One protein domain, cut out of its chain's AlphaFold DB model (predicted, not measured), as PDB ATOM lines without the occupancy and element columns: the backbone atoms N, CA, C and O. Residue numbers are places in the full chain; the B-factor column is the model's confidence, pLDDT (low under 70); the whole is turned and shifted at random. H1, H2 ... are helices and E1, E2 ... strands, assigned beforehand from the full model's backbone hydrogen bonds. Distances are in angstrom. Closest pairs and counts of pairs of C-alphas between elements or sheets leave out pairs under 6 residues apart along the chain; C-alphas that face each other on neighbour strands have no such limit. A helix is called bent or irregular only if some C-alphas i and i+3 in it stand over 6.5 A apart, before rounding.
ATOM      1  N   LYS A  19      96.257  12.957  85.352       90.38
ATOM      2  CA  LYS A  19      96.970  11.751  84.905       90.38
ATOM      3  C   LYS A  19      98.118  12.151  83.985       90.38
ATOM      4  O   LYS A  19      97.896  12.830  82.990       90.38
ATOM      5  N   CYS A  20      99.340  11.738  84.305       86.38
ATOM      6  CA  CYS A  20     100.536  11.996  83.498       86.38
ATOM      7  C   CYS A  20     101.006  10.697  82.850       86.38
ATOM      8  O   CYS A  20     101.137   9.675  83.524       86.38
ATOM      9  N   PHE A  21     101.280  10.755  81.550       86.12
ATOM     10  CA  PHE A  21     101.801   9.657  80.742       86.12
ATOM     11  C   PHE A  21     103.252   9.945  80.355       86.12
ATOM     12  O   PHE A  21     103.548  10.946  79.698       86.12
ATOM     13  N   LEU A  22     104.153   9.067  80.787       77.69
ATOM     14  CA  LEU A  22     105.598   9.220  80.700       77.69
ATOM     15  C   LEU A  22     106.159   8.527  79.467       77.69
ATOM     16  O   LEU A  22     105.924   7.342  79.243       77.69
ATOM     17  N   PHE A  23     106.978   9.250  78.716       74.94
ATOM     18  CA  PHE A  23     107.690   8.719  77.560       74.94
ATOM     19  C   PHE A  23     109.139   8.440  77.917       74.94
ATOM     20  O   PHE A  23     109.713   9.232  78.634       74.94
ATOM     21  N   SER A  24     109.777   7.398  77.391       63.91
ATOM     22  CA  SER A  24     111.218   7.167  77.597       63.91
ATOM     23  C   SER A  24     112.083   8.270  76.970       63.91
ATOM     24  O   SER A  24     113.142   8.591  77.488       63.91
ATOM     25  N   ASN A  25     111.623   8.846  75.858       67.75
ATOM     26  CA  ASN A  25     112.210  10.009  75.202       67.75
ATOM     27  C   ASN A  25     111.094  10.713  74.420       67.75
ATOM     28  O   ASN A  25     110.538  10.119  73.496       67.75
ATOM     29  N   PHE A  26     110.730  11.933  74.817       75.94
ATOM     30  CA  PHE A  26     109.744  12.736  74.094       75.94
ATOM     31  C   PHE A  26     110.485  13.822  73.304       75.94
ATOM     32  O   PHE A  26     111.050  14.731  73.920       75.94
ATOM     33  N   PRO A  27     110.546  13.724  71.968       79.25
ATOM     34  CA  PRO A  27     111.474  14.523  71.186       79.25
ATOM     35  C   PRO A  27     110.887  15.913  70.912       79.25
ATOM     36  O   PRO A  27     110.142  16.117  69.961       79.25
ATOM     37  N   LEU A  28     111.200  16.878  71.774       80.12
ATOM     38  CA  LEU A  28     110.801  18.283  71.642       80.12
ATOM     39  C   LEU A  28     112.011  19.157  71.336       80.12
ATOM     40  O   LEU A  28     113.095  18.951  71.881       80.12
ATOM     41  N   SER A  29     111.809  20.191  70.522       83.38
ATOM     42  CA  SER A  29     112.795  21.263  70.392       83.38
ATOM     43  C   SER A  29     113.013  21.968  71.737       83.38
ATOM     44  O   SER A  29     112.074  22.168  72.514       83.38
ATOM     45  N   GLN A  30     114.247  22.404  72.000       80.81
ATOM     46  CA  GLN A  30     114.603  23.118  73.235       80.81
ATOM     47  C   GLN A  30     113.711  24.352  73.463       80.81
ATOM     48  O   GLN A  30     113.234  24.590  74.570       80.81
ATOM     49  N   SER A  31     113.407  25.089  72.391       83.75
ATOM     50  CA  SER A  31     112.532  26.264  72.431       83.75
ATOM     51  C   SER A  31     111.100  25.956  72.863       83.75
ATOM     52  O   SER A  31     110.438  26.817  73.436       83.75
ATOM     53  N   LEU A  32     110.587  24.758  72.560       84.94
ATOM     54  CA  LEU A  32     109.277  24.333  73.046       84.94
ATOM     55  C   LEU A  32     109.346  23.821  74.473       84.94
ATOM     56  O   LEU A  32     108.432  24.077  75.253       84.94
ATOM     57  N   TYR A  33     110.430  23.134  74.825       82.75
ATOM     58  CA  TYR A  33     110.618  22.624  76.172       82.75
ATOM     59  C   TYR A  33     110.557  23.735  77.233       82.75
ATOM     60  O   TYR A  33     109.919  23.595  78.280       82.75
ATOM     61  N   GLU A  34     111.164  24.881  76.934       81.62
ATOM     62  CA  GLU A  34     111.153  26.061  77.803       81.62
ATOM     63  C   GLU A  34     109.758  26.685  77.964       81.62
ATOM     64  O   GLU A  34     109.501  27.328  78.981       81.62
ATOM     65  N   LYS A  35     108.849  26.444  77.009       85.31
ATOM     66  CA  LYS A  35     107.479  26.980  76.975       85.31
ATOM     67  C   LYS A  35     106.424  26.058  77.589       85.31
ATOM     68  O   LYS A  35     105.253  26.417  77.585       85.31
ATOM     69  N   LEU A  36     106.800  24.877  78.082       85.62
ATOM     70  CA  LEU A  36     105.853  23.970  78.731       85.62
ATOM     71  C   LEU A  36     105.283  24.584  80.032       85.62
ATOM     72  O   LEU A  36     106.062  25.191  80.776       85.62
ATOM     73  N   PRO A  37     103.986  24.367  80.343       90.31
ATOM     74  CA  PRO A  37     103.055  23.481  79.637       90.31
ATOM     75  C   PRO A  37     102.448  24.095  78.364       90.31
ATOM     76  O   PRO A  37     102.188  25.290  78.289       90.31
ATOM     77  N   ILE A  38     102.192  23.248  77.363       90.81
ATOM     78  CA  ILE A  38     101.517  23.612  76.110       90.81
ATOM     79  C   ILE A  38     100.217  22.816  76.015       90.81
ATOM     80  O   ILE A  38     100.246  21.590  75.903       90.81
ATOM     81  N   GLU A  39      99.087  23.517  76.028       93.94
ATOM     82  CA  GLU A  39      97.764  22.912  75.865       93.94
ATOM     83  C   GLU A  39      97.540  22.481  74.410       93.94
ATOM     84  O   GLU A  39      97.667  23.294  73.494       93.94
ATOM     85  N   LEU A  40      97.229  21.197  74.200       93.62
ATOM     86  CA  LEU A  40      96.859  20.628  72.899       93.62
ATOM     87  C   LEU A  40      95.342  20.670  72.660       93.62
ATOM     88  O   LEU A  40      94.876  20.817  71.535       93.62
ATOM     89  N   PHE A  41      94.579  20.493  73.732       94.94
ATOM     90  CA  PHE A  41      93.122  20.530  73.785       94.94
ATOM     91  C   PHE A  41      92.732  20.875  75.226       94.94
ATOM     92  O   PHE A  41      93.509  20.538  76.119       94.94
ATOM     93  N   PRO A  42      91.568  21.491  75.501       94.00
ATOM     94  CA  PRO A  42      91.140  21.751  76.874       94.00
ATOM     95  C   PRO A  42      91.261  20.510  77.771       94.00
ATOM     96  O   PRO A  42      90.607  19.492  77.543       94.00
ATOM     97  N   GLY A  43      92.133  20.590  78.779       92.50
ATOM     98  CA  GLY A  43      92.434  19.483  79.695       92.50
ATOM     99  C   GLY A  43      93.454  18.446  79.196       92.50
ATOM    100  O   GLY A  43      93.656  17.427  79.849       92.50
ATOM    101  N   VAL A  44      94.112  18.672  78.059       95.81
ATOM    102  CA  VAL A  44      95.185  17.828  77.508       95.81
ATOM    103  C   VAL A  44      96.379  18.704  77.170       95.81
ATOM    104  O   VAL A  44      96.323  19.524  76.257       95.81
ATOM    105  N   SER A  45      97.488  18.509  77.873       94.50
ATOM    106  CA  SER A  45      98.688  19.329  77.706       94.50
ATOM    107  C   SER A  45      99.946  18.486  77.589       94.50
ATOM    108  O   SER A  45     100.060  17.423  78.192       94.50
ATOM    109  N   ILE A  46     100.937  19.001  76.870       91.69
ATOM    110  CA  ILE A  46     102.323  18.578  77.049       91.69
ATOM    111  C   ILE A  46     102.862  19.388  78.226       91.69
ATOM    112  O   ILE A  46     102.812  20.615  78.203       91.69
ATOM    113  N   ALA A  47     103.351  18.729  79.269       88.88
ATOM    114  CA  ALA A  47     103.821  19.368  80.497       88.88
ATOM    115  C   ALA A  47     105.236  18.909  80.838       88.88
ATOM    116  O   ALA A  47     105.681  17.865  80.361       88.88
ATOM    117  N   LYS A  48     105.951  19.664  81.679       82.00
ATOM    118  CA  LYS A  48     107.240  19.195  82.196       82.00
ATOM    119  C   LYS A  48     107.014  17.965  83.062       82.00
ATOM    120  O   LYS A  48     106.128  17.961  83.916       82.00
ATOM    121  N   THR A  49     107.827  16.933  82.865       75.12
ATOM    122  CA  THR A  49     107.794  15.771  83.753       75.12
ATOM    123  C   THR A  49     108.125  16.236  85.173       75.12
ATOM    124  O   THR A  49     109.137  16.918  85.362       75.12
ATOM    125  N   PRO A  50     107.311  15.899  86.186       68.38
ATOM    126  CA  PRO A  50     107.575  16.347  87.545       68.38
ATOM    127  C   PRO A  50     108.948  15.887  88.054       68.38
ATOM    128  O   PRO A  50     109.310  14.717  87.919       68.38
ATOM    129  N   CYS A  51     109.704  16.785  88.699       63.28
ATOM    130  CA  CYS A  51     111.087  16.518  89.121       63.28
ATOM    131  C   CYS A  51     111.236  15.281  90.023       63.28
ATOM    132  O   CYS A  51     112.257  14.610  89.973       63.28
ATOM    133  N   HIS A  52     110.232  14.947  90.837       57.69
ATOM    134  CA  HIS A  52     110.270  13.738  91.667       57.69
ATOM    135  C   HIS A  52     110.164  12.452  90.833       57.69
ATOM    136  O   HIS A  52     110.811  11.464  91.168       57.69
ATOM    137  N   ALA A  53     109.411  12.457  89.727       58.28
ATOM    138  CA  ALA A  53     109.375  11.333  88.793       58.28
ATOM    139  C   ALA A  53     110.723  11.173  88.065       58.28
ATOM    140  O   ALA A  53     111.190  10.048  87.906       58.28
ATOM    141  N   ILE A  54     111.379  12.291  87.715       59.28
ATOM    142  CA  ILE A  54     112.729  12.311  87.121       59.28
ATOM    143  C   ILE A  54     113.769  11.770  88.111       59.28
ATOM    144  O   ILE A  54     114.460  10.804  87.805       59.28
ATOM    145  N   ASN A  55     113.828  12.319  89.329       55.25
ATOM    146  CA  ASN A  55     114.782  11.894  90.362       55.25
ATOM    147  C   ASN A  55     114.647  10.397  90.705       55.25
ATOM    148  O   ASN A  55     115.649   9.727  90.951       55.25
ATOM    149  N   ASN A  56     113.418   9.865  90.688       53.31
ATOM    150  CA  ASN A  56     113.153   8.440  90.889       53.31
ATOM    151  C   ASN A  56     113.651   7.581  89.712       53.31
ATOM    152  O   ASN A  56     114.221   6.518  89.944       53.31
ATOM    153  N   ALA A  57     113.473   8.032  88.468       50.41
ATOM    154  CA  ALA A  57     113.991   7.344  87.283       50.41
ATOM    155  C   ALA A  57     115.532   7.382  87.193       50.41
ATOM    156  O   ALA A  57     116.139   6.457  86.660       50.41
ATOM    157  N   GLU A  58     116.174   8.405  87.760       52.31
ATOM    158  CA  GLU A  58     117.638   8.534  87.830       52.31
ATOM    159  C   GLU A  58     118.286   7.728  88.973       52.31
ATOM    160  O   GLU A  58     119.507   7.747  89.123       52.31
ATOM    161  N   GLY A  59     117.504   7.017  89.797       50.25
ATOM    162  CA  GLY A  59     118.033   6.247  90.929       50.25
ATOM    163  C   GLY A  59     118.569   7.113  92.078       50.25
ATOM    164  O   GLY A  59     119.231   6.603  92.982       50.25
ATOM    165  N   ASN A  60     118.266   8.415  92.081       52.12
ATOM    166  CA  ASN A  60     118.596   9.337  93.163       52.12
ATOM    167  C   ASN A  60     117.575   9.154  94.298       52.12
ATOM    168  O   ASN A  60     116.596   9.893  94.420       52.12
ATOM    169  N   PHE A  61     117.778   8.111  95.110       45.75
ATOM    170  CA  PHE A  61     116.874   7.717  96.192       45.75
ATOM    171  C   PHE A  61     116.609   8.870  97.177       45.75
ATOM    172  O   PHE A  61     117.473   9.255  97.962       45.75
ATOM    173  N   SER A  62     115.375   9.381  97.199       45.84
ATOM    174  CA  SER A  62     114.858  10.149  98.336       45.84
ATOM    175  C   SER A  62     114.273   9.176  99.361       45.84
ATOM    176  O   SER A  62     113.416   8.362  99.022       45.84
ATOM    177  N   THR A  63     114.712   9.278 100.617       42.22
ATOM    178  CA  THR A  63     114.383   8.381 101.746       42.22
ATOM    179  C   THR A  63     112.923   8.421 102.213       42.22
ATOM    180  O   THR A  63     112.561   7.731 103.165       42.22
ATOM    181  N   LYS A  64     112.055   9.211 101.574       50.31
ATOM    182  CA  LYS A  64     110.627   9.248 101.908       50.31
ATOM    183  C   LYS A  64     109.892   8.046 101.307       50.31
ATOM    184  O   LYS A  64     110.039   7.747 100.123       50.31
ATOM    185  N   ALA A  65     109.021   7.428 102.109       42.41
ATOM    186  CA  ALA A  65     108.114   6.333 101.728       42.41
ATOM    187  C   ALA A  65     107.200   6.645 100.513       42.41
ATOM    188  O   ALA A  65     106.552   5.756  99.971       42.41
ATOM    189  N   GLU A  66     107.185   7.900 100.067       43.81
ATOM    190  CA  GLU A  66     106.429   8.468  98.948       43.81
ATOM    191  C   GLU A  66     106.933   8.030  97.548       43.81
ATOM    192  O   GLU A  66     106.228   8.247  96.566       43.81
ATOM    193  N   ASN A  67     108.115   7.397  97.426       45.72
ATOM    194  CA  ASN A  67     108.808   7.188  96.134       45.72
ATOM    195  C   ASN A  67     108.932   5.738  95.633       45.72
ATOM    196  O   ASN A  67     109.212   5.509  94.455       45.72
ATOM    197  N   VAL A  68     108.714   4.748  96.499       40.97
ATOM    198  CA  VAL A  68     108.847   3.316  96.161       40.97
ATOM    199  C   VAL A  68     107.947   2.865  94.989       40.97
ATOM    200  O   VAL A  68     108.403   2.045  94.189       40.97
ATOM    201  N   PRO A  69     106.716   3.394  94.802       43.50
ATOM    202  CA  PRO A  69     105.837   2.903  93.744       43.50
ATOM    203  C   PRO A  69     106.307   3.263  92.327       43.50
ATOM    204  O   PRO A  69     106.032   2.518  91.400       43.50
ATOM    205  N   VAL A  70     107.034   4.364  92.124       45.78
ATOM    206  CA  VAL A  70     107.408   4.833  90.772       45.78
ATOM    207  C   VAL A  70     108.600   4.056  90.205       45.78
ATOM    208  O   VAL A  70     108.611   3.707  89.027       45.78
ATOM    209  N   ILE A  71     109.569   3.717  91.059       45.53
ATOM    210  CA  ILE A  71     110.830   3.055  90.678       45.53
ATOM    211  C   ILE A  71     110.591   1.640  90.121       45.53
ATOM    212  O   ILE A  71     111.273   1.219  89.194       45.53
ATOM    213  N   ALA A  72     109.594   0.910  90.632       46.59
ATOM    214  CA  ALA A  72     109.257  -0.425  90.123       46.59
ATOM    215  C   ALA A  72     108.492  -0.405  88.779       46.59
ATOM    216  O   ALA A  72     108.389  -1.439  88.115       46.59
ATOM    217  N   HIS A  73     107.942   0.749  88.382       49.25
ATOM    218  CA  HIS A  73     106.997   0.859  87.263       49.25
ATOM    219  C   HIS A  73     107.538   1.658  86.071       49.25
ATOM    220  O   HIS A  73     107.029   1.478  84.967       49.25
ATOM    221  N   ILE A  74     108.593   2.462  86.250       49.16
ATOM    222  CA  ILE A  74     109.358   3.075  85.156       49.16
ATOM    223  C   ILE A  74     110.547   2.161  84.840       49.16
ATOM    224  O   ILE A  74     111.362   1.880  85.712       49.16
ATOM    225  N   TYR A  75     110.641   1.668  83.603       43.72
ATOM    226  CA  TYR A  75     111.714   0.763  83.173       43.72
ATOM    227  C   TYR A  75     113.115   1.395  83.368       43.72
ATOM    228  O   TYR A  75     113.402   2.399  82.717       43.72
ATOM    229  N   PRO A  76     114.019   0.787  84.165       37.72
ATOM    230  CA  PRO A  76     115.416   1.221  84.278       37.72
ATOM    231  C   PRO A  76     116.313   0.698  83.139       37.72
ATOM    232  O   PRO A  76     117.449   1.140  82.990       37.72
ATOM    233  N   GLU A  77     115.824  -0.232  82.310       39.94
ATOM    234  CA  GLU A  77     116.635  -0.918  81.285       39.94
ATOM    235  C   GLU A  77     116.854  -0.105  79.995       39.94
ATOM    236  O   GLU A  77     117.594  -0.537  79.113       39.94
ATOM    237  N   TYR A  78     116.280   1.096  79.885       40.03
ATOM    238  CA  TYR A  78     116.551   2.030  78.789       40.03
ATOM    239  C   TYR A  78     117.332   3.248  79.309       40.03
ATOM    240  O   TYR A  78     116.811   4.354  79.386       40.03
ATOM    241  N   LEU A  79     118.610   2.998  79.627       36.03
ATOM    242  CA  LEU A  79     119.701   3.967  79.827       36.03
ATOM    243  C   LEU A  79     119.624   4.872  81.071       36.03
ATOM    244  O   LEU A  79     119.336   6.066  81.005       36.03
ATOM    245  N   ILE A  80     120.109   4.327  82.187       33.41
ATOM    246  CA  ILE A  80     120.818   5.097  83.215       33.41
ATOM    247  C   ILE A  80     122.012   5.798  82.531       33.41
ATOM    248  O   ILE A  80     122.966   5.136  82.125       33.41
ATOM    249  N   GLY A  81     121.955   7.128  82.361       33.22
ATOM    250  CA  GLY A  81     123.142   7.928  82.021       33.22
ATOM    251  C   GLY A  81     122.933   9.237  81.252       33.22
ATOM    252  O   GLY A  81     123.664  10.185  81.521       33.22
ATOM    253  N   ARG A  82     121.976   9.333  80.317       35.16
ATOM    254  CA  ARG A  82     121.613  10.567  79.575       35.16
ATOM    255  C   ARG A  82     120.241  10.371  78.913       35.16
ATOM    256  O   ARG A  82     120.167   9.604  77.961       35.16
ATOM    257  N   GLY A  83     119.186  11.061  79.356       41.81
ATOM    258  CA  GLY A  83     117.943  11.157  78.563       41.81
ATOM    259  C   GLY A  83     116.620  10.791  79.238       41.81
ATOM    260  O   GLY A  83     115.649  10.556  78.525       41.81
ATOM    261  N   VAL A  84     116.530  10.777  80.572       43.72
ATOM    262  CA  VAL A  84     115.224  10.723  81.248       43.72
ATOM    263  C   VAL A  84     114.472  12.047  81.025       43.72
ATOM    264  O   VAL A  84     114.759  13.068  81.638       43.72
ATOM    265  N   VAL A  85     113.515  11.989  80.098       56.31
ATOM    266  CA  VAL A  85     112.199  12.653  80.044       56.31
ATOM    267  C   VAL A  85     112.067  14.033  80.685       56.31
ATOM    268  O   VAL A  85     111.785  14.193  81.871       56.31
ATOM    269  N   HIS A  86     112.078  15.045  79.833       68.00
ATOM    270  CA  HIS A  86     111.763  16.406  80.224       68.00
ATOM    271  C   HIS A  86     110.269  16.755  80.053       68.00
ATOM    272  O   HIS A  86     109.802  17.670  80.728       68.00
ATOM    273  N   ALA A  87     109.489  15.993  79.268       78.75
ATOM    274  CA  ALA A  87     108.061  16.246  79.038       78.75
ATOM    275  C   ALA A  87     107.159  14.994  79.120       78.75
ATOM    276  O   ALA A  87     107.557  13.906  78.708       78.75
ATOM    277  N   CYS A  88     105.922  15.166  79.593       84.69
ATOM    278  CA  CYS A  88     104.864  14.151  79.640       84.69
ATOM    279  C   CYS A  88     103.575  14.677  78.992       84.69
ATOM    280  O   CYS A  88     103.407  15.890  78.848       84.69
ATOM    281  N   ILE A  89     102.649  13.784  78.623       91.19
ATOM    282  CA  ILE A  89     101.271  14.201  78.319       91.19
ATOM    283  C   ILE A  89     100.480  14.179  79.625       91.19
ATOM    284  O   ILE A  89     100.345  13.129  80.257       91.19
ATOM    285  N   LYS A  90      99.971  15.344  80.023       92.94
ATOM    286  CA  LYS A  90      99.094  15.546  81.173       92.94
ATOM    287  C   LYS A  90      97.642  15.597  80.705       92.94
ATOM    288  O   LYS A  90      97.315  16.359  79.798       92.94
ATOM    289  N   ILE A  91      96.791  14.810  81.354       95.31
ATOM    290  CA  ILE A  91      95.337  14.852  81.224       95.31
ATOM    291  C   ILE A  91      94.759  15.374  82.539       95.31
ATOM    292  O   ILE A  91      94.965  14.761  83.590       95.31
ATOM    293  N   ASP A  92      94.058  16.497  82.475       94.19
ATOM    294  CA  ASP A  92      93.502  17.191  83.633       94.19
ATOM    295  C   ASP A  92      92.433  16.354  84.349       94.19
ATOM    296  O   ASP A  92      91.737  15.511  83.774       94.19
ATOM    297  N   ASN A  93      92.278  16.615  85.644       92.12
ATOM    298  CA  ASN A  93      91.282  15.977  86.498       92.12
ATOM    299  C   ASN A  93      89.815  16.284  86.129       92.12
ATOM    300  O   ASN A  93      88.917  15.604  86.629       92.12
ATOM    301  N   ASN A  94      89.563  17.280  85.275       92.31
ATOM    302  CA  ASN A  94      88.233  17.610  84.761       92.31
ATOM    303  C   ASN A  94      87.729  16.581  83.732       92.31
ATOM    304  O   ASN A  94      86.521  16.468  83.523       92.31
ATOM    305  N   ILE A  95      88.631  15.804  83.125       92.62
ATOM    306  CA  ILE A  95      88.297  14.672  82.265       92.62
ATOM    307  C   ILE A  95      88.071  13.449  83.154       92.62
ATOM    308  O   ILE A  95      88.891  13.111  84.013       92.62
ATOM    309  N   SER A  96      86.947  12.763  82.943       91.31
ATOM    310  CA  SER A  96      86.602  11.577  83.730       91.31
ATOM    311  C   SER A  96      87.677  10.491  83.602       91.31
ATOM    312  O   SER A  96      88.255  10.305  82.532       91.31
ATOM    313  N   GLU A  97      87.936   9.732  84.675       86.75
ATOM    314  CA  GLU A  97      88.985   8.693  84.668       86.75
ATOM    315  C   GLU A  97      88.793   7.674  83.531       86.75
ATOM    316  O   GLU A  97      89.765   7.254  82.907       86.75
ATOM    317  N   ALA A  98      87.540   7.356  83.188       87.19
ATOM    318  CA  ALA A  98      87.197   6.460  82.084       87.19
ATOM    319  C   ALA A  98      87.627   6.989  80.699       87.19
ATOM    320  O   ALA A  98      87.840   6.202  79.781       87.19
ATOM    321  N   GLN A  99      87.766   8.309  80.540       90.44
ATOM    322  CA  GLN A  99      88.115   8.962  79.274       90.44
ATOM    323  C   GLN A  99      89.595   9.342  79.173       90.44
ATOM    324  O   GLN A  99      90.092   9.563  78.072       90.44
ATOM    325  N   LYS A 100      90.346   9.392  80.282       89.50
ATOM    326  CA  LYS A 100      91.746   9.854  80.235       89.50
ATOM    327  C   LYS A 100      92.622   9.023  79.300       89.50
ATOM    328  O   LYS A 100      93.483   9.573  78.619       89.50
ATOM    329  N   GLY A 101      92.378   7.713  79.230       86.00
ATOM    330  CA  GLY A 101      93.085   6.824  78.307       86.00
ATOM    331  C   GLY A 101      92.804   7.138  76.834       86.00
ATOM    332  O   GLY A 101      93.740   7.200  76.041       86.00
ATOM    333  N   SER A 102      91.541   7.378  76.460       87.25
ATOM    334  CA  SER A 102      91.192   7.705  75.070       87.25
ATOM    335  C   SER A 102      91.709   9.082  74.662       87.25
ATOM    336  O   SER A 102      92.221   9.230  73.555       87.25
ATOM    337  N   PHE A 103      91.666  10.065  75.564       92.94
ATOM    338  CA  PHE A 103      92.216  11.402  75.325       92.94
ATOM    339  C   PHE A 103      93.735  11.372  75.144       92.94
ATOM    340  O   PHE A 103      94.256  11.991  74.218       92.94
ATOM    341  N   PHE A 104      94.440  10.597  75.974       90.88
ATOM    342  CA  PHE A 104      95.871  10.368  75.803       90.88
ATOM    343  C   PHE A 104      96.192   9.758  74.432       90.88
ATOM    344  O   PHE A 104      97.008  10.308  73.693       90.88
ATOM    345  N   TRP A 105      95.528   8.660  74.056       87.38
ATOM    346  CA  TRP A 105      95.798   8.004  72.774       87.38
ATOM    347  C   TRP A 105      95.405   8.859  71.568       87.38
ATOM    348  O   TRP A 105      96.108   8.827  70.561       87.38
ATOM    349  N   ALA A 106      94.350   9.671  71.673       91.12
ATOM    350  CA  ALA A 106      93.998  10.648  70.649       91.12
ATOM    351  C   ALA A 106      95.087  11.721  70.490       91.12
ATOM    352  O   ALA A 106      95.443  12.056  69.362       91.12
ATOM    353  N   ALA A 107      95.662  12.215  71.593       92.75
ATOM    354  CA  ALA A 107      96.755  13.187  71.563       92.75
ATOM    355  C   ALA A 107      98.035  12.606  70.945       92.75
ATOM    356  O   ALA A 107      98.642  13.230  70.077       92.75
ATOM    357  N   VAL A 108      98.413  11.382  71.327       88.38
ATOM    358  CA  VAL A 108      99.531  10.660  70.695       88.38
ATOM    359  C   VAL A 108      99.252  10.432  69.207       88.38
ATOM    360  O   VAL A 108     100.128  10.659  68.376       88.38
ATOM    361  N   GLY A 109      98.026  10.035  68.862       88.56
ATOM    362  CA  GLY A 109      97.586   9.868  67.482       88.56
ATOM    363  C   GLY A 109      97.716  11.152  66.664       88.56
ATOM    364  O   GLY A 109      98.250  11.107  65.561       88.56
ATOM    365  N   ALA A 110      97.301  12.297  67.214       93.31
ATOM    366  CA  ALA A 110      97.442  13.599  66.569       93.31
ATOM    367  C   ALA A 110      98.915  13.942  66.291       93.31
ATOM    368  O   ALA A 110      99.264  14.290  65.167       93.31
ATOM    369  N   LEU A 111      99.788  13.772  67.288       90.81
ATOM    370  CA  LEU A 111     101.225  14.023  67.146       90.81
ATOM    371  C   LEU A 111     101.851  13.155  66.043       90.81
ATOM    372  O   LEU A 111     102.542  13.678  65.172       90.81
ATOM    373  N   ILE A 112     101.536  11.856  66.025       86.81
ATOM    374  CA  ILE A 112     102.057  10.911  65.026       86.81
ATOM    375  C   ILE A 112     101.507  11.195  63.622       86.81
ATOM    376  O   ILE A 112     102.231  11.060  62.634       86.81
ATOM    377  N   ILE A 113     100.229  11.572  63.511       90.62
ATOM    378  CA  ILE A 113      99.621  11.935  62.226       90.62
ATOM    379  C   ILE A 113     100.317  13.161  61.647       90.62
ATOM    380  O   ILE A 113     100.602  13.157  60.455       90.62
ATOM    381  N   VAL A 114     100.619  14.178  62.458       90.25
ATOM    382  CA  VAL A 114     101.356  15.363  61.997       90.25
ATOM    383  C   VAL A 114     102.783  14.995  61.609       90.25
ATOM    384  O   VAL A 114     103.247  15.374  60.535       90.25
ATOM    385  N   LYS A 115     103.457  14.216  62.460       85.31
ATOM    386  CA  LYS A 115     104.855  13.847  62.278       85.31
ATOM    387  C   LYS A 115     105.094  12.415  62.765       85.31
ATOM    388  O   LYS A 115     105.028  12.173  63.970       85.31
ATOM    389  N   PRO A 116     105.402  11.456  61.872       78.19
ATOM    390  CA  PRO A 116     105.487  10.035  62.203       78.19
ATOM    391  C   PRO A 116     106.792   9.678  62.944       78.19
ATOM    392  O   PRO A 116     107.575   8.849  62.490       78.19
ATOM    393  N   ILE A 117     107.056  10.314  64.088       72.75
ATOM    394  CA  ILE A 117     108.228  10.047  64.932       72.75
ATOM    395  C   ILE A 117     107.931   8.898  65.897       72.75
ATOM    396  O   ILE A 117     106.821   8.750  66.410       72.75
ATOM    397  N   PHE A 118     108.960   8.104  66.189       70.69
ATOM    398  CA  PHE A 118     108.893   7.068  67.209       70.69
ATOM    399  C   PHE A 118     108.658   7.653  68.607       70.69
ATOM    400  O   PHE A 118     109.428   8.483  69.093       70.69
ATOM    401  N   LEU A 119     107.638   7.139  69.285       72.12
ATOM    402  CA  LEU A 119     107.320   7.427  70.675       72.12
ATOM    403  C   LEU A 119     107.342   6.124  71.483       72.12
ATOM    404  O   LEU A 119     106.774   5.104  71.089       72.12
ATOM    405  N   SER A 120     107.990   6.169  72.645       72.50
ATOM    406  CA  SER A 120     108.059   5.050  73.589       72.50
ATOM    407  C   SER A 120     107.446   5.478  74.907       72.50
ATOM    408  O   SER A 120     107.971   6.389  75.540       72.50
ATOM    409  N   LEU A 121     106.363   4.827  75.320       73.38
ATOM    410  CA  LEU A 121     105.658   5.085  76.570       73.38
ATOM    411  C   LEU A 121     106.138   4.104  77.645       73.38
ATOM    412  O   LEU A 121     106.059   2.890  77.462       73.38
ATOM    413  N   SER A 122     106.632   4.641  78.759       70.62
ATOM    414  CA  SER A 122     107.274   3.880  79.836       70.62
ATOM    415  C   SER A 122     106.402   3.704  81.077       70.62
ATOM    416  O   SER A 122     106.639   2.789  81.864       70.62
ATOM    417  N   GLY A 123     105.393   4.554  81.270       75.31
ATOM    418  CA  GLY A 123     104.502   4.466  82.421       75.31
ATOM    419  C   GLY A 123     103.466   5.577  82.464       75.31
ATOM    420  O   GLY A 123     103.490   6.501  81.655       75.31
ATOM    421  N   ALA A 124     102.559   5.493  83.428       80.19
ATOM    422  CA  ALA A 124     101.632   6.568  83.752       80.19
ATOM    423  C   ALA A 124     101.406   6.652  85.261       80.19
ATOM    424  O   ALA A 124     101.671   5.700  85.993       80.19
ATOM    425  N   PHE A 125     100.926   7.796  85.742       78.69
ATOM    426  CA  PHE A 125     100.484   7.927  87.124       78.69
ATOM    427  C   PHE A 125      99.405   8.991  87.303       78.69
ATOM    428  O   PHE A 125      99.316   9.939  86.525       78.69
ATOM    429  N   ILE A 126      98.616   8.852  88.370       83.06
ATOM    430  CA  ILE A 126      97.669   9.878  88.825       83.06
ATOM    431  C   ILE A 126      98.308  10.706  89.943       83.06
ATOM    432  O   ILE A 126      98.782  10.150  90.943       83.06
ATOM    433  N   TYR A 127      98.286  12.028  89.777       79.19
ATOM    434  CA  TYR A 127      98.752  12.993  90.760       79.19
ATOM    435  C   TYR A 127      97.822  13.007  91.973       79.19
ATOM    436  O   TYR A 127      96.599  13.074  91.840       79.19
ATOM    437  N   GLY A 128      98.390  12.897  93.166       72.25
ATOM    438  CA  GLY A 128      97.626  12.843  94.404       72.25
ATOM    439  C   GLY A 128      97.574  14.178  95.141       72.25
ATOM    440  O   GLY A 128      97.605  15.243  94.530       72.25
ATOM    441  N   ASP A 129      97.391  14.132  96.457       68.81
ATOM    442  CA  ASP A 129      97.326  15.323  97.307       68.81
ATOM    443  C   ASP A 129      98.643  15.587  98.047       68.81
ATOM    444  O   ASP A 129      99.637  14.888  97.867       68.81
ATOM    445  N   GLN A 130      98.647  16.608  98.906       59.97
ATOM    446  CA  GLN A 130      99.814  16.998  99.703       59.97
ATOM    447  C   GLN A 130     100.357  15.868 100.600       59.97
ATOM    448  O   GLN A 130     101.515  15.931 100.999       59.97
ATOM    449  N   ASN A 131      99.550  14.841 100.908       55.41
ATOM    450  CA  ASN A 131      99.952  13.705 101.741       55.41
ATOM    451  C   ASN A 131     100.441  12.505 100.915       55.41
ATOM    452  O   ASN A 131     101.172  11.659 101.428       55.41
ATOM    453  N   ARG A 132     100.019  12.397  99.650       58.53
ATOM    454  CA  ARG A 132     100.486  11.393  98.686       58.53
ATOM    455  C   ARG A 132     100.584  12.043  97.318       58.53
ATOM    456  O   ARG A 132      99.578  12.154  96.635       58.53
ATOM    457  N   PHE A 133     101.790  12.407  96.890       64.75
ATOM    458  CA  PHE A 133     101.998  13.051  95.588       64.75
ATOM    459  C   PHE A 133     101.597  12.168  94.396       64.75
ATOM    460  O   PHE A 133     101.224  12.690  93.348       64.75
ATOM    461  N   ILE A 134     101.639  10.839  94.547       65.94
ATOM    462  CA  ILE A 134     101.268   9.867  93.511       65.94
ATOM    463  C   ILE A 134     100.352   8.802  94.116       65.94
ATOM    464  O   ILE A 134     100.694   8.182  95.124       65.94
ATOM    465  N   CYS A 135      99.196   8.576  93.490       60.91
ATOM    466  CA  CYS A 135      98.176   7.653  94.002       60.91
ATOM    467  C   CYS A 135      98.122   6.310  93.261       60.91
ATOM    468  O   CYS A 135      97.708   5.311  93.852       60.91
ATOM    469  N   THR A 136      98.509   6.262  91.983       69.25
ATOM    470  CA  THR A 136      98.308   5.072  91.134       69.25
ATOM    471  C   THR A 136      99.354   5.028  90.023       69.25
ATOM    472  O   THR A 136      99.116   5.609  88.968       69.25
ATOM    473  N   PRO A 137     100.534   4.425  90.245       71.31
ATOM    474  CA  PRO A 137     101.477   4.182  89.164       71.31
ATOM    475  C   PRO A 137     100.997   3.016  88.294       71.31
ATOM    476  O   PRO A 137     100.510   2.000  88.788       71.31
ATOM    477  N   GLU A 138     101.190   3.153  86.993       71.81
ATOM    478  CA  GLU A 138     100.897   2.147  85.985       71.81
ATOM    479  C   GLU A 138     102.172   1.908  85.173       71.81
ATOM    480  O   GLU A 138     102.775   2.844  84.640       71.81
ATOM    481  N   LYS A 139     102.587   0.642  85.066       68.94
ATOM    482  CA  LYS A 139     103.665   0.254  84.155       68.94
ATOM    483  C   LYS A 139     103.078   0.091  82.762       68.94
ATOM    484  O   LYS A 139     102.202  -0.747  82.558       68.94
ATOM    485  N   LEU A 140     103.597   0.856  81.809       70.44
ATOM    486  CA  LEU A 140     103.195   0.792  80.410       70.44
ATOM    487  C   LEU A 140     104.398   0.346  79.574       70.44
ATOM    488  O   LEU A 140     105.535   0.705  79.865       70.44
ATOM    489  N   ASN A 141     104.158  -0.479  78.556       66.94
ATOM    490  CA  ASN A 141     105.197  -0.918  77.622       66.94
ATOM    491  C   ASN A 141     104.654  -0.844  76.198       66.94
ATOM    492  O   ASN A 141     104.498  -1.856  75.516       66.94
ATOM    493  N   TYR A 142     104.304   0.374  75.791       69.81
ATOM    494  CA  TYR A 142     103.822   0.653  74.446       69.81
ATOM    495  C   TYR A 142     104.891   1.409  73.674       69.81
ATOM    496  O   TYR A 142     105.481   2.368  74.172       69.81
ATOM    497  N   LYS A 143     105.128   0.979  72.441       65.19
ATOM    498  CA  LYS A 143     106.081   1.597  71.522       65.19
ATOM    499  C   LYS A 143     105.392   1.732  70.179       65.19
ATOM    500  O   LYS A 143     104.682   0.824  69.757       65.19
ATOM    501  N   THR A 144     105.573   2.865  69.518       60.34
ATOM    502  CA  THR A 144     105.145   3.005  68.126       60.34
ATOM    503  C   THR A 144     106.045   2.142  67.245       60.34
ATOM    504  O   THR A 144     107.266   2.190  67.394       60.34
TER     505      THR A 144
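AT A GLANCE: This is residues 19 to 144 of the 371 residues of an uncharacterized protein of candidate division TM6 bacterium GW2011_GWF2_30_66 (UniProt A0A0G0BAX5). A strongly twisted sheet of six strands has one long helix, H4, lying across one face over E3 and E4, while the long hairpin of E5 and E6 makes the sheet's other end. The short helices H1, H2 and H3 only graze the sheet, and residues 72 to 86 form a long loop with no named element. The printed part has 126 residues, with E1, H1, E2, E3, H2, H3, E4, H4, E5 and E6 along the chain; the sheet's order is E2, E3, E4, E1, E5, E6, all antiparallel. The class is mixed, helices and strands; the whole is compact, with a radius of gyration of the C-alphas of 14.1 A and spans of 42 by 34 by 27 A.

HOW THE PARTS SIT: E1, residues 19 to 25, is an inner strand with antiparallel neighbours E4, residues 87 to 91, and E5, residues 120 to 129. N 21 and O 89 are 2.9 A apart and N 22 and O 123 are 2.8 A apart, within hydrogen-bond range. H1, residues 30 to 33, only grazes the sheet with residues 32 to 33. E2, residues 38 to 41, an edge strand, forms a hairpin with E3, residues 44 to 48, with N 38 and O 46 at 2.8 A. E3 and E4 are antiparallel at 147 degrees, with N 45 and O 90 at 2.9 A. H2, residues 51 to 57, is only just on the sheet, with 5 pairs of C-alphas within 10 A, and only grazes it. H2 touches H3, residues 68 to 71; their closest C-alphas, of Asn 56 and Ile 71, are 5.9 A apart. H3 only grazes the sheet with residues 69 to 71. H4, residues 97 to 114, is on one face, making two layers, helix over sheet, at a height over the sheet of 8.8 A; on the local plane it runs across the strands, at 69 degrees to E3. The closest C-alphas of E4 and H4, of Ile 91 and Lys 100, are 6.2 A apart. E4, H4 and E5 form a split strand-helix-strand unit, two strands running the same way with E1 between them, its crossover right-handed. E5 forms a hairpin with E6, residues 132 to 143, an edge strand, with N 124 and O 138 at 2.9 A; E6 bends by 54 degrees at residue 135. Every O i to N i+4 pair is within hydrogen-bond range in H2, and 12 of 14 in H4; H1 and H3 are too short for such a pair.

IN THESE COORDINATES: E1 begins at C-alpha 19 (96.970, 11.751, 84.905). H4 is 26.7 A long and irregular, with C-alphas 98 and 101 7.0 A apart. E5 measures 28.0 A and E6 29.4 A, ending at C-alpha 143 (106.081, 1.597, 71.522).

THE WHOLE: The C-alphas farthest apart, of Thr 63 and Val 114, are 42.4 A apart. The printed part has no cut, and the link from H3 to E4 is long. Mean pLDDT of the printed part is 71.6, with residues 50 to 86 and 129 to 136 among those under 70.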